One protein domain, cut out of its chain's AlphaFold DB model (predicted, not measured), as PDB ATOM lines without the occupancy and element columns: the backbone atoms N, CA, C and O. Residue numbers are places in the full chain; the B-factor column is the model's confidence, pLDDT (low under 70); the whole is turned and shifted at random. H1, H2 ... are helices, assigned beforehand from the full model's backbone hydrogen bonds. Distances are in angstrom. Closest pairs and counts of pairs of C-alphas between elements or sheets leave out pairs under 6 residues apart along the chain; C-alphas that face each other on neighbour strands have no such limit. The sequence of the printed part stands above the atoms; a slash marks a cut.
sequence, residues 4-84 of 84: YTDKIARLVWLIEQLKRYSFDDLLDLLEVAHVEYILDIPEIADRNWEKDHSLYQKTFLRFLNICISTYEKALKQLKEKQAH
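AT A GLANCE: This is residues 4 to 84 of the 84 residues of an uncharacterized protein of Odoribacter laneus YIT 12061 (UniProt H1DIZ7). What shape do these atoms make? They make a rod in which the long helix H5 runs most of the length and H1 packs beside it, while the short helices H2, H3 and H4 lead the chain back from the end of H1 toward the start of H5. What is it made of? The 81 printed residues hold five named helices, H1 to H5 in order, and no named strand; the class is all helix. How large is it? It is only just compact, close to loose, with a radius of gyration of the C-alphas of 13.9 A, and spans 47 by 18 by 17 A.

HOW THE PARTS SIT: What does the first helix touch? H1, residues 4 to 19, touches H5, residues 54 to 82, the same way at a shallow tilt of 30 degrees; the closest C-alphas, Leu 11 and Ile 68, are 5.5 A apart. With residues 8 to 15 alone it only just touches H3, residues 32 to 40, with 3 pairs of C-alphas within 8 A, the closest being Ile 15 and Val 32 at 6.8 A; they run opposite ways at a shallow tilt of 32 degrees. Where are the short helices? H2, residues 24 to 29, is close to H1 but not clearly touching, with the closest C-alphas, Lys 19 and Leu 27, 7.3 A apart. H4, residues 42 to 45, is likewise close to H3 but not clearly touching, with the closest C-alphas, Leu 39 and Ala 45, 5.9 A apart, and is apart from H5. How are the backbones? In H1, H2, H3 and H5 every O i to N i+4 pair is within hydrogen-bond range; H4 is too short for one.

IN THESE COORDINATES: Where does the first helix begin? C-alpha 4 of H1 is at (392.312, 40.484, 156.504), and H1 measures 22.5 A. How long are the others? H3 measures 12.4 A, and H5 measures 42.0 A, ending with C-alpha 82 at (421.728, 45.166, 167.669).

THE WHOLE: Is anything cut or loose? The printed part has no cut, and residues 51 to 56, of which 54 to 56 belong to H5, stand free. Where is confidence low? Residues 83 to 84 are under 70 in pLDDT.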
ATOM      1  N   TYR A   4     392.245  39.105 156.028       94.44
ATOM      2  CA  TYR A   4     392.312  40.484 156.504       94.44
ATOM      3  C   TYR A   4     392.614  40.531 157.996       94.44
ATOM      4  O   TYR A   4     393.563  41.200 158.389       94.44
ATOM      5  N   THR A   5     391.876  39.772 158.809       92.81
ATOM      6  CA  THR A   5     392.118  39.676 160.256       92.81
ATOM      7  C   THR A   5     393.547  39.222 160.552       92.81
ATOM      8  O   THR A   5     394.228  39.854 161.355       92.81
ATOM      9  N   ASP A   6     394.039  38.200 159.849       95.31
ATOM     10  CA  ASP A   6     395.395  37.678 160.043       95.31
ATOM     11  C   ASP A   6     396.461  38.728 159.694       95.31
ATOM     12  O   ASP A   6     397.459  38.886 160.402       95.31
ATOM     13  N   LYS A   7     396.246  39.486 158.613       97.00
ATOM     14  CA  LYS A   7     397.170  40.544 158.183       97.00
ATOM     15  C   LYS A   7     397.123  41.772 159.083       97.00
ATOM     16  O   LYS A   7     398.183  42.312 159.382       97.00
ATOM     17  N   ILE A   8     395.945  42.189 159.540       96.44
ATOM     18  CA  ILE A   8     395.805  43.279 160.513       96.44
ATOM     19  C   ILE A   8     396.517  42.890 161.809       96.44
ATOM     20  O   ILE A   8     397.384  43.629 162.266       96.44
ATOM     21  N   ALA A   9     396.253  41.695 162.347       96.00
ATOM     22  CA  ALA A   9     396.918  41.212 163.557       96.00
ATOM     23  C   ALA A   9     398.447  41.156 163.390       96.00
ATOM     24  O   ALA A   9     399.195  41.561 164.283       96.00
ATOM     25  N   ARG A  10     398.931  40.704 162.223       97.56
ATOM     26  CA  ARG A  10     400.363  40.713 161.895       97.56
ATOM     27  C   ARG A  10     400.940  42.127 161.864       97.56
ATOM     28  O   ARG A  10     402.037  42.331 162.379       97.56
ATOM     29  N   LEU A  11     400.235  43.073 161.253       97.88
ATOM     30  CA  LEU A  11     400.671  44.461 161.150       97.88
ATOM     31  C   LEU A  11     400.723  45.138 162.526       97.88
ATOM     32  O   LEU A  11     401.748  45.726 162.859       97.88
ATOM     33  N   VAL A  12     399.690  44.962 163.354       97.06
ATOM     34  CA  VAL A  12     399.664  45.447 164.747       97.06
ATOM     35  C   VAL A  12     400.835  44.869 165.538       97.06
ATOM     36  O   VAL A  12     401.571  45.603 166.191       97.06
ATOM     37  N   TRP A  13     401.095  43.564 165.416       97.38
ATOM     38  CA  TRP A  13     402.253  42.957 166.071       97.38
ATOM     39  C   TRP A  13     403.582  43.589 165.626       97.38
ATOM     40  O   TRP A  13     404.459  43.804 166.460       97.38
ATOM     41  N   LEU A  14     403.749  43.896 164.334       97.25
ATOM     42  CA  LEU A  14     404.959  44.549 163.821       97.25
ATOM     43  C   LEU A  14     405.131  45.962 164.380       97.25
ATOM     44  O   LEU A  14     406.244  46.314 164.767       97.25
ATOM     45  N   ILE A  15     404.047  46.735 164.456       96.06
ATOM     46  CA  ILE A  15     404.037  48.072 165.057       96.06
ATOM     47  C   ILE A  15     404.502  47.997 166.515       96.06
ATOM     48  O   ILE A  15     405.452  48.681 166.899       96.06
ATOM     49  N   GLU A  16     403.929  47.077 167.291       95.44
ATOM     50  CA  GLU A  16     404.321  46.844 168.683       95.44
ATOM     51  C   GLU A  16     405.785  46.413 168.827       95.44
ATOM     52  O   GLU A  16     406.453  46.779 169.793       95.44
ATOM     53  N   GLN A  17     406.323  45.638 167.878       94.62
ATOM     54  CA  GLN A  17     407.751  45.312 167.889       94.62
ATOM     55  C   GLN A  17     408.620  46.532 167.592       94.62
ATOM     56  O   GLN A  17     409.620  46.715 168.278       94.62
ATOM     57  N   LEU A  18     408.268  47.348 166.597       93.19
ATOM     58  CA  LEU A  18     409.047  48.528 166.214       93.19
ATOM     59  C   LEU A  18     409.092  49.564 167.343       93.19
ATOM     60  O   LEU A  18     410.172  50.060 167.665       93.19
ATOM     61  N   LYS A  19     407.959  49.811 168.012       92.31
ATOM     62  CA  LYS A  19     407.861  50.746 169.146       92.31
ATOM     63  C   LYS A  19     408.807  50.406 170.304       92.31
ATOM     64  O   LYS A  19     409.282  51.303 170.992       92.31
ATOM     65  N   ARG A  20     409.169  49.130 170.490       90.88
ATOM     66  CA  ARG A  20     410.116  48.700 171.543       90.88
ATOM     67  C   ARG A  20     411.541  49.204 171.335       90.88
ATOM     68  O   ARG A  20     412.304  49.248 172.294       90.88
ATOM     69  N   TYR A  21     411.916  49.558 170.108       84.06
ATOM     70  CA  TYR A  21     413.277  49.991 169.804       84.06
ATOM     71  C   TYR A  21     413.521  51.481 170.104       84.06
ATOM     72  O   TYR A  21     414.666  51.907 170.022       84.06
ATOM     73  N   SER A  22     412.495  52.245 170.513       73.12
ATOM     74  CA  SER A  22     412.614  53.653 170.948       73.12
ATOM     75  C   SER A  22     413.341  54.567 169.941       73.12
ATOM     76  O   SER A  22     414.130  55.425 170.328       73.12
ATOM     77  N   PHE A  23     413.114  54.354 168.639       84.44
ATOM     78  CA  PHE A  23     413.655  55.187 167.560       84.44
ATOM     79  C   PHE A  23     412.537  56.015 166.932       84.44
ATOM     80  O   PHE A  23     412.006  55.634 165.888       84.44
ATOM     81  N   ASP A  24     412.186  57.130 167.564       85.75
ATOM     82  CA  ASP A  24     411.052  57.963 167.143       85.75
ATOM     83  C   ASP A  24     411.189  58.428 165.681       85.75
ATOM     84  O   ASP A  24     410.263  58.230 164.900       85.75
ATOM     85  N   ASP A  25     412.385  58.855 165.249       89.44
ATOM     86  CA  ASP A  25     412.657  59.228 163.847       89.44
ATOM     87  C   ASP A  25     412.340  58.102 162.846       89.44
ATOM     88  O   ASP A  25     411.899  58.344 161.720       89.44
ATOM     89  N   LEU A  26     412.582  56.842 163.231       90.44
ATOM     90  CA  LEU A  26     412.272  55.693 162.383       90.44
ATOM     91  C   LEU A  26     410.769  55.407 162.371       90.44
ATOM     92  O   LEU A  26     410.242  55.037 161.324       90.44
ATOM     93  N   LEU A  27     410.088  55.546 163.511       92.56
ATOM     94  CA  LEU A  27     408.636  55.375 163.587       92.56
ATOM     95  C   LEU A  27     407.916  56.433 162.743       92.56
ATOM     96  O   LEU A  27     406.968  56.089 162.034       92.56
ATOM     97  N   ASP A  28     408.422  57.666 162.752       93.62
ATOM     98  CA  ASP A  28     407.932  58.769 161.926       93.62
ATOM     99  C   ASP A  28     408.199  58.520 160.438       93.62
ATOM    100  O   ASP A  28     407.284  58.627 159.622       93.62
ATOM    101  N   LEU A  29     409.415  58.092 160.072       94.06
ATOM    102  CA  LEU A  29     409.755  57.731 158.687       94.06
ATOM    103  C   LEU A  29     408.874  56.595 158.143       94.06
ATOM    104  O   LEU A  29     408.575  56.539 156.950       94.06
ATOM    105  N   LEU A  30     408.496  55.663 159.012       94.94
ATOM    106  CA  LEU A  30     407.614  54.544 158.696       94.94
ATOM    107  C   LEU A  30     406.125  54.906 158.772       94.94
ATOM    108  O   LEU A  30     405.289  54.035 158.512       94.94
ATOM    109  N   GLU A  31     405.804  56.148 159.135       96.50
ATOM    110  CA  GLU A  31     404.452  56.655 159.355       96.50
ATOM    111  C   GLU A  31     403.614  55.751 160.280       96.50
ATOM    112  O   GLU A  31     402.421  55.539 160.055       96.50
ATOM    113  N   VAL A  32     404.228  55.185 161.329       96.00
ATOM    114  CA  VAL A  32     403.580  54.186 162.204       96.00
ATOM    115  C   VAL A  32     402.274  54.713 162.801       96.00
ATOM    116  O   VAL A  32     401.255  54.032 162.720       96.00
ATOM    117  N   ALA A  33     402.277  55.944 163.317       95.31
ATOM    118  CA  ALA A  33     401.080  56.563 163.891       95.31
ATOM    119  C   ALA A  33     399.954  56.752 162.858       95.31
ATOM    120  O   ALA A  33     398.777  56.614 163.185       95.31
ATOM    121  N   HIS A  34     400.297  57.034 161.599       96.75
ATOM    122  CA  HIS A  34     399.310  57.181 160.530       96.75
ATOM    123  C   HIS A  34     398.712  55.825 160.136       96.75
ATOM    124  O   HIS A  34     397.505  55.723 159.919       96.75
ATOM    125  N   VAL A  35     399.530  54.772 160.082       97.38
ATOM    126  CA  VAL A  35     399.042  53.413 159.819       97.38
ATOM    127  C   VAL A  35     398.123  52.934 160.942       97.38
ATOM    128  O   VAL A  35     397.066  52.388 160.638       97.38
ATOM    129  N   GLU A  36     398.471  53.173 162.209       96.62
ATOM    130  CA  GLU A  36     397.582  52.892 163.348       96.62
ATOM    131  C   GLU A  36     396.264  53.648 163.233       96.62
ATOM    132  O   GLU A  36     395.204  53.030 163.282       96.62
ATOM    133  N   TYR A  37     396.331  54.953 162.957       97.00
ATOM    134  CA  TYR A  37     395.139  55.762 162.734       97.00
ATOM    135  C   TYR A  37     394.234  55.158 161.654       97.00
ATOM    136  O   TYR A  37     393.042  55.004 161.887       97.00
ATOM    137  N   ILE A  38     394.784  54.760 160.499       96.25
ATOM    138  CA  ILE A  38     394.000  54.132 159.423       96.25
ATOM    139  C   ILE A  38     393.324  52.842 159.899       96.25
ATOM    140  O   ILE A  38     392.172  52.600 159.539       96.25
ATOM    141  N   LEU A  39     394.033  52.004 160.660       96.25
ATOM    142  CA  LEU A  39     393.491  50.741 161.165       96.25
ATOM    143  C   LEU A  39     392.382  50.949 162.200       96.25
ATOM    144  O   LEU A  39     391.479  50.117 162.257       96.25
ATOM    145  N   ASP A  40     392.431  52.046 162.955       96.31
ATOM    146  CA  ASP A  40     391.457  52.391 163.995       96.31
ATOM    147  C   ASP A  40     390.218  53.134 163.463       96.31
ATOM    148  O   ASP A  40     389.231  53.287 164.185       96.31
ATOM    149  N   ILE A  41     390.223  53.587 162.202       95.94
ATOM    150  CA  ILE A  41     389.034  54.175 161.565       95.94
ATOM    151  C   ILE A  41     387.902  53.126 161.578       95.94
ATOM    152  O   ILE A  41     388.102  52.040 161.031       95.94
ATOM    153  N   PRO A  42     386.701  53.410 162.120       93.81
ATOM    154  CA  PRO A  42     385.607  52.431 162.203       93.81
ATOM    155  C   PRO A  42     385.221  51.825 160.849       93.81
ATOM    156  O   PRO A  42     384.985  50.622 160.724       93.81
ATOM    157  N   GLU A  43     385.244  52.637 159.789       92.56
ATOM    158  CA  GLU A  43     385.000  52.207 158.412       92.56
ATOM    159  C   GLU A  43     386.046  51.217 157.886       92.56
ATOM    160  O   GLU A  43     385.818  50.614 156.834       92.56
ATOM    161  N   ILE A  44     387.171  51.058 158.583       93.12
ATOM    162  CA  ILE A  44     388.231  50.089 158.315       93.12
ATOM    163  C   ILE A  44     388.192  48.944 159.334       93.12
ATOM    164  O   ILE A  44     388.192  47.781 158.922       93.12
ATOM    165  N   ALA A  45     388.132  49.252 160.629       91.19
ATOM    166  CA  ALA A  45     388.197  48.289 161.727       91.19
ATOM    167  C   ALA A  45     386.988  47.340 161.762       91.19
ATOM    168  O   ALA A  45     387.151  46.119 161.816       91.19
ATOM    169  N   ASP A  46     385.777  47.894 161.665       91.56
ATOM    170  CA  ASP A  46     384.523  47.139 161.807       91.56
ATOM    171  C   ASP A  46     384.012  46.592 160.467       91.56
ATOM    172  O   ASP A  46     383.012  45.868 160.386       91.56
ATOM    173  N   ARG A  47     384.692  46.942 159.373       92.06
ATOM    174  CA  ARG A  47     384.285  46.568 158.025       92.06
ATOM    175  C   ARG A  47     384.508  45.082 157.775       92.06
ATOM    176  O   ARG A  47     385.601  44.542 157.931       92.06
ATOM    177  N   ASN A  48     383.473  44.413 157.262       93.88
ATOM    178  CA  ASN A  48     383.591  43.032 156.801       93.88
ATOM    179  C   ASN A  48     384.274  42.971 155.428       93.88
ATOM    180  O   ASN A  48     383.622  42.854 154.388       93.88
ATOM    181  N   TRP A  49     385.603  43.036 155.442       94.62
ATOM    182  CA  TRP A  49     386.426  43.058 154.239       94.62
ATOM    183  C   TRP A  49     386.194  41.869 153.309       94.62
ATOM    184  O   TRP A  49     386.233  42.045 152.100       94.62
ATOM    185  N   GLU A  50     385.874  40.674 153.809       91.25
ATOM    186  CA  GLU A  50     385.618  39.500 152.955       91.25
ATOM    187  C   GLU A  50     384.366  39.630 152.089       91.25
ATOM    188  O   GLU A  50     384.275  39.005 151.031       91.25
ATOM    189  N   LYS A  51     383.409  40.447 152.534       92.69
ATOM    190  CA  LYS A  51     382.127  40.662 151.854       92.69
ATOM    191  C   LYS A  51     382.027  42.023 151.166       92.69
ATOM    192  O   LYS A  51     380.986  42.328 150.591       92.69
ATOM    193  N   ASP A  52     383.079  42.833 151.233       92.75
ATOM    194  CA  ASP A  52     383.110  44.161 150.628       92.75
ATOM    195  C   ASP A  52     383.298  44.109 149.098       92.75
ATOM    196  O   ASP A  52     383.611  43.079 148.496       92.75
ATOM    197  N   HIS A  53     383.118  45.251 148.443       94.94
ATOM    198  CA  HIS A  53     383.354  45.415 147.024       94.94
ATOM    199  C   HIS A  53     384.806  45.067 146.658       94.94
ATOM    200  O   HIS A  53     385.766  45.524 147.286       94.94
ATOM    201  N   SER A  54     384.970  44.304 145.574       94.06
ATOM    202  CA  SER A  54     386.262  43.742 145.150       94.06
ATOM    203  C   SER A  54     387.383  44.777 144.972       94.06
ATOM    204  O   SER A  54     388.558  44.461 145.167       94.06
ATOM    205  N   LEU A  55     387.043  46.020 144.616       95.88
ATOM    206  CA  LEU A  55     388.016  47.107 144.524       95.88
ATOM    207  C   LEU A  55     388.574  47.483 145.902       95.88
ATOM    208  O   LEU A  55     389.786  47.595 146.051       95.88
ATOM    209  N   TYR A  56     387.713  47.645 146.910       95.00
ATOM    210  CA  TYR A  56     388.129  48.025 148.262       95.00
ATOM    211  C   TYR A  56     388.905  46.902 148.938       95.00
ATOM    212  O   TYR A  56     389.960  47.155 149.512       95.00
ATOM    213  N   GLN A  57     388.464  45.660 148.740       95.50
ATOM    214  CA  GLN A  57     389.205  44.456 149.107       95.50
ATOM    215  C   GLN A  57     390.651  44.483 148.605       95.50
ATOM    216  O   GLN A  57     391.599  44.412 149.388       95.50
ATOM    217  N   LYS A  58     390.835  44.629 147.287       96.50
ATOM    218  CA  LYS A  58     392.165  44.642 146.663       96.50
ATOM    219  C   LYS A  58     393.013  45.810 147.151       96.50
ATOM    220  O   LYS A  58     394.200  45.622 147.417       96.50
ATOM    221  N   THR A  59     392.420  46.996 147.265       96.75
ATOM    222  CA  THR A  59     393.118  48.200 147.726       96.75
ATOM    223  C   THR A  59     393.603  48.039 149.160       96.75
ATOM    224  O   THR A  59     394.790  48.234 149.424       96.75
ATOM    225  N   PHE A  60     392.733  47.603 150.069       96.81
ATOM    226  CA  PHE A  60     393.096  47.429 151.468       96.81
ATOM    227  C   PHE A  60     394.085  46.277 151.666       96.81
ATOM    228  O   PHE A  60     395.083  46.420 152.370       96.81
ATOM    229  N   LEU A  61     393.903  45.159 150.958       97.12
ATOM    230  CA  LEU A  61     394.860  44.054 150.995       97.12
ATOM    231  C   LEU A  61     396.253  44.483 150.506       97.12
ATOM    232  O   LEU A  61     397.268  44.071 151.072       97.12
ATOM    233  N   ARG A  62     396.316  45.319 149.461       98.06
ATOM    234  CA  ARG A  62     397.574  45.886 148.962       98.06
ATOM    235  C   ARG A  62     398.216  46.808 149.994       98.06
ATOM    236  O   ARG A  62     399.418  46.680 150.208       98.06
ATOM    237  N   PHE A  63     397.431  47.676 150.630       97.81
ATOM    238  CA  PHE A  63     397.888  48.518 151.736       97.81
ATOM    239  C   PHE A  63     398.527  47.673 152.848       97.81
ATOM    240  O   PHE A  63     399.714  47.842 153.130       97.81
ATOM    241  N   LEU A  64     397.808  46.671 153.369       98.12
ATOM    242  CA  LEU A  64     398.316  45.783 154.422       98.12
ATOM    243  C   LEU A  64     399.623  45.092 154.015       98.12
ATOM    244  O   LEU A  64     400.578  45.060 154.786       98.12
ATOM    245  N   ASN A  65     399.695  44.555 152.794       98.38
ATOM    246  CA  ASN A  65     400.897  43.872 152.314       98.38
ATOM    247  C   ASN A  65     402.112  44.805 152.218       98.38
ATOM    248  O   ASN A  65     403.226  44.377 152.525       98.38
ATOM    249  N   ILE A  66     401.912  46.057 151.793       98.31
ATOM    250  CA  ILE A  66     402.985  47.054 151.717       98.31
ATOM    251  C   ILE A  66     403.482  47.387 153.126       98.31
ATOM    252  O   ILE A  66     404.680  47.258 153.373       98.31
ATOM    253  N   CYS A  67     402.582  47.733 154.052       98.25
ATOM    254  CA  CYS A  67     402.952  48.066 155.430       98.25
ATOM    255  C   CYS A  67     403.689  46.904 156.111       98.25
ATOM    256  O   CYS A  67     404.783  47.096 156.640       98.25
ATOM    257  N   ILE A  68     403.156  45.680 156.009       98.50
ATOM    258  CA  ILE A  68     403.788  44.477 156.571       98.50
ATOM    259  C   ILE A  68     405.195  44.285 155.998       98.50
ATOM    260  O   ILE A  68     406.146  44.134 156.760       98.50
ATOM    261  N   SER A  69     405.354  44.325 154.669       98.31
ATOM    262  CA  SER A  69     406.663  44.100 154.044       98.31
ATOM    263  C   SER A  69     407.688  45.157 154.455       98.31
ATOM    264  O   SER A  69     408.845  44.825 154.724       98.31
ATOM    265  N   THR A  70     407.278  46.424 154.513       97.81
ATOM    266  CA  THR A  70     408.144  47.529 154.935       97.81
ATOM    267  C   THR A  70     408.571  47.356 156.391       97.81
ATOM    268  O   THR A  70     409.763  47.425 156.693       97.81
ATOM    269  N   TYR A  71     407.629  47.058 157.287       97.38
ATOM    270  CA  TYR A  71     407.908  46.957 158.721       97.38
ATOM    271  C   TYR A  71     408.714  45.702 159.066       97.38
ATOM    272  O   TYR A  71     409.602  45.761 159.916       97.38
ATOM    273  N   GLU A  72     408.502  44.585 158.366       97.44
ATOM    274  CA  GLU A  72     409.347  43.391 158.505       97.44
ATOM    275  C   GLU A  72     410.799  43.665 158.109       97.44
ATOM    276  O   GLU A  72     411.720  43.241 158.813       97.44
ATOM    277  N   LYS A  73     411.022  44.397 157.010       96.31
ATOM    278  CA  LYS A  73     412.372  44.785 156.576       96.31
ATOM    279  C   LYS A  73     413.038  45.718 157.581       96.31
ATOM    280  O   LYS A  73     414.190  45.476 157.937       96.31
ATOM    281  N   ALA A  74     412.319  46.732 158.060       94.50
ATOM    282  CA  ALA A  74     412.833  47.653 159.068       94.50
ATOM    283  C   ALA A  74     413.206  46.909 160.360       94.50
ATOM    284  O   ALA A  74     414.332  47.023 160.845       94.50
ATOM    285  N   LEU A  75     412.308  46.057 160.865       94.38
ATOM    286  CA  LEU A  75     412.550  45.276 162.074       94.38
ATOM    287  C   LEU A  75     413.731  44.308 161.912       94.38
ATOM    288  O   LEU A  75     414.516  44.132 162.844       94.38
ATOM    289  N   LYS A  76     413.884  43.687 160.737       94.31
ATOM    290  CA  LYS A  76     415.039  42.833 160.436       94.31
ATOM    291  C   LYS A  76     416.349  43.624 160.511       94.31
ATOM    292  O   LYS A  76     417.268  43.184 161.195       94.31
ATOM    293  N   GLN A  77     416.412  44.795 159.878       91.06
ATOM    294  CA  GLN A  77     417.607  45.646 159.906       91.06
ATOM    295  C   GLN A  77     417.952  46.118 161.324       91.06
ATOM    296  O   GLN A  77     419.124  46.137 161.696       91.06
ATOM    297  N   LEU A  78     416.948  46.459 162.138       89.88
ATOM    298  CA  LEU A  78     417.157  46.823 163.543       89.88
ATOM    299  C   LEU A  78     417.756  45.669 164.355       89.88
ATOM    300  O   LEU A  78     418.701  45.876 165.115       89.88
ATOM    301  N   LYS A  79     417.240  44.449 164.173       88.25
ATOM    302  CA  LYS A  79     417.758  43.247 164.846       88.25
ATOM    303  C   LYS A  79     419.198  42.937 164.450       88.25
ATOM    304  O   LYS A  79     420.002  42.604 165.312       88.25
ATOM    305  N   GLU A  80     419.529  43.069 163.168       89.50
ATOM    306  CA  GLU A  80     420.892  42.846 162.668       89.50
ATOM    307  C   GLU A  80     421.887  43.867 163.239       89.50
ATOM    308  O   GLU A  80     423.002  43.488 163.599       89.50
ATOM    309  N   LYS A  81     421.470  45.134 163.387       81.62
ATOM    310  CA  LYS A  81     422.287  46.197 163.995       81.62
ATOM    311  C   LYS A  81     422.494  46.048 165.502       81.62
ATOM    312  O   LYS A  81     423.505  46.520 165.989       81.62
ATOM    313  N   GLN A  82     421.558  45.442 166.233       71.94
ATOM    314  CA  GLN A  82     421.728  45.166 167.669       71.94
ATOM    315  C   GLN A  82     422.573  43.918 167.955       71.94
ATOM    316  O   GLN A  82     423.042  43.741 169.073       71.94
ATOM    317  N   ALA A  83     422.713  43.022 166.975       67.44
ATOM    318  CA  ALA A  83     423.515  41.808 167.103       67.44
ATOM    319  C   ALA A  83     425.023  42.041 166.863       67.44
ATOM    320  O   ALA A  83     425.798  41.098 167.019       67.44
ATOM    321  N   HIS A  84     425.415  43.257 166.468       49.50
ATOM    322  CA  HIS A  84     426.796  43.713 166.272       49.50
ATOM    323  C   HIS A  84     427.126  44.807 167.285       49.50
ATOM    324  O   HIS A  84     428.304  44.864 167.700       49.50
TER     325      HIS A  84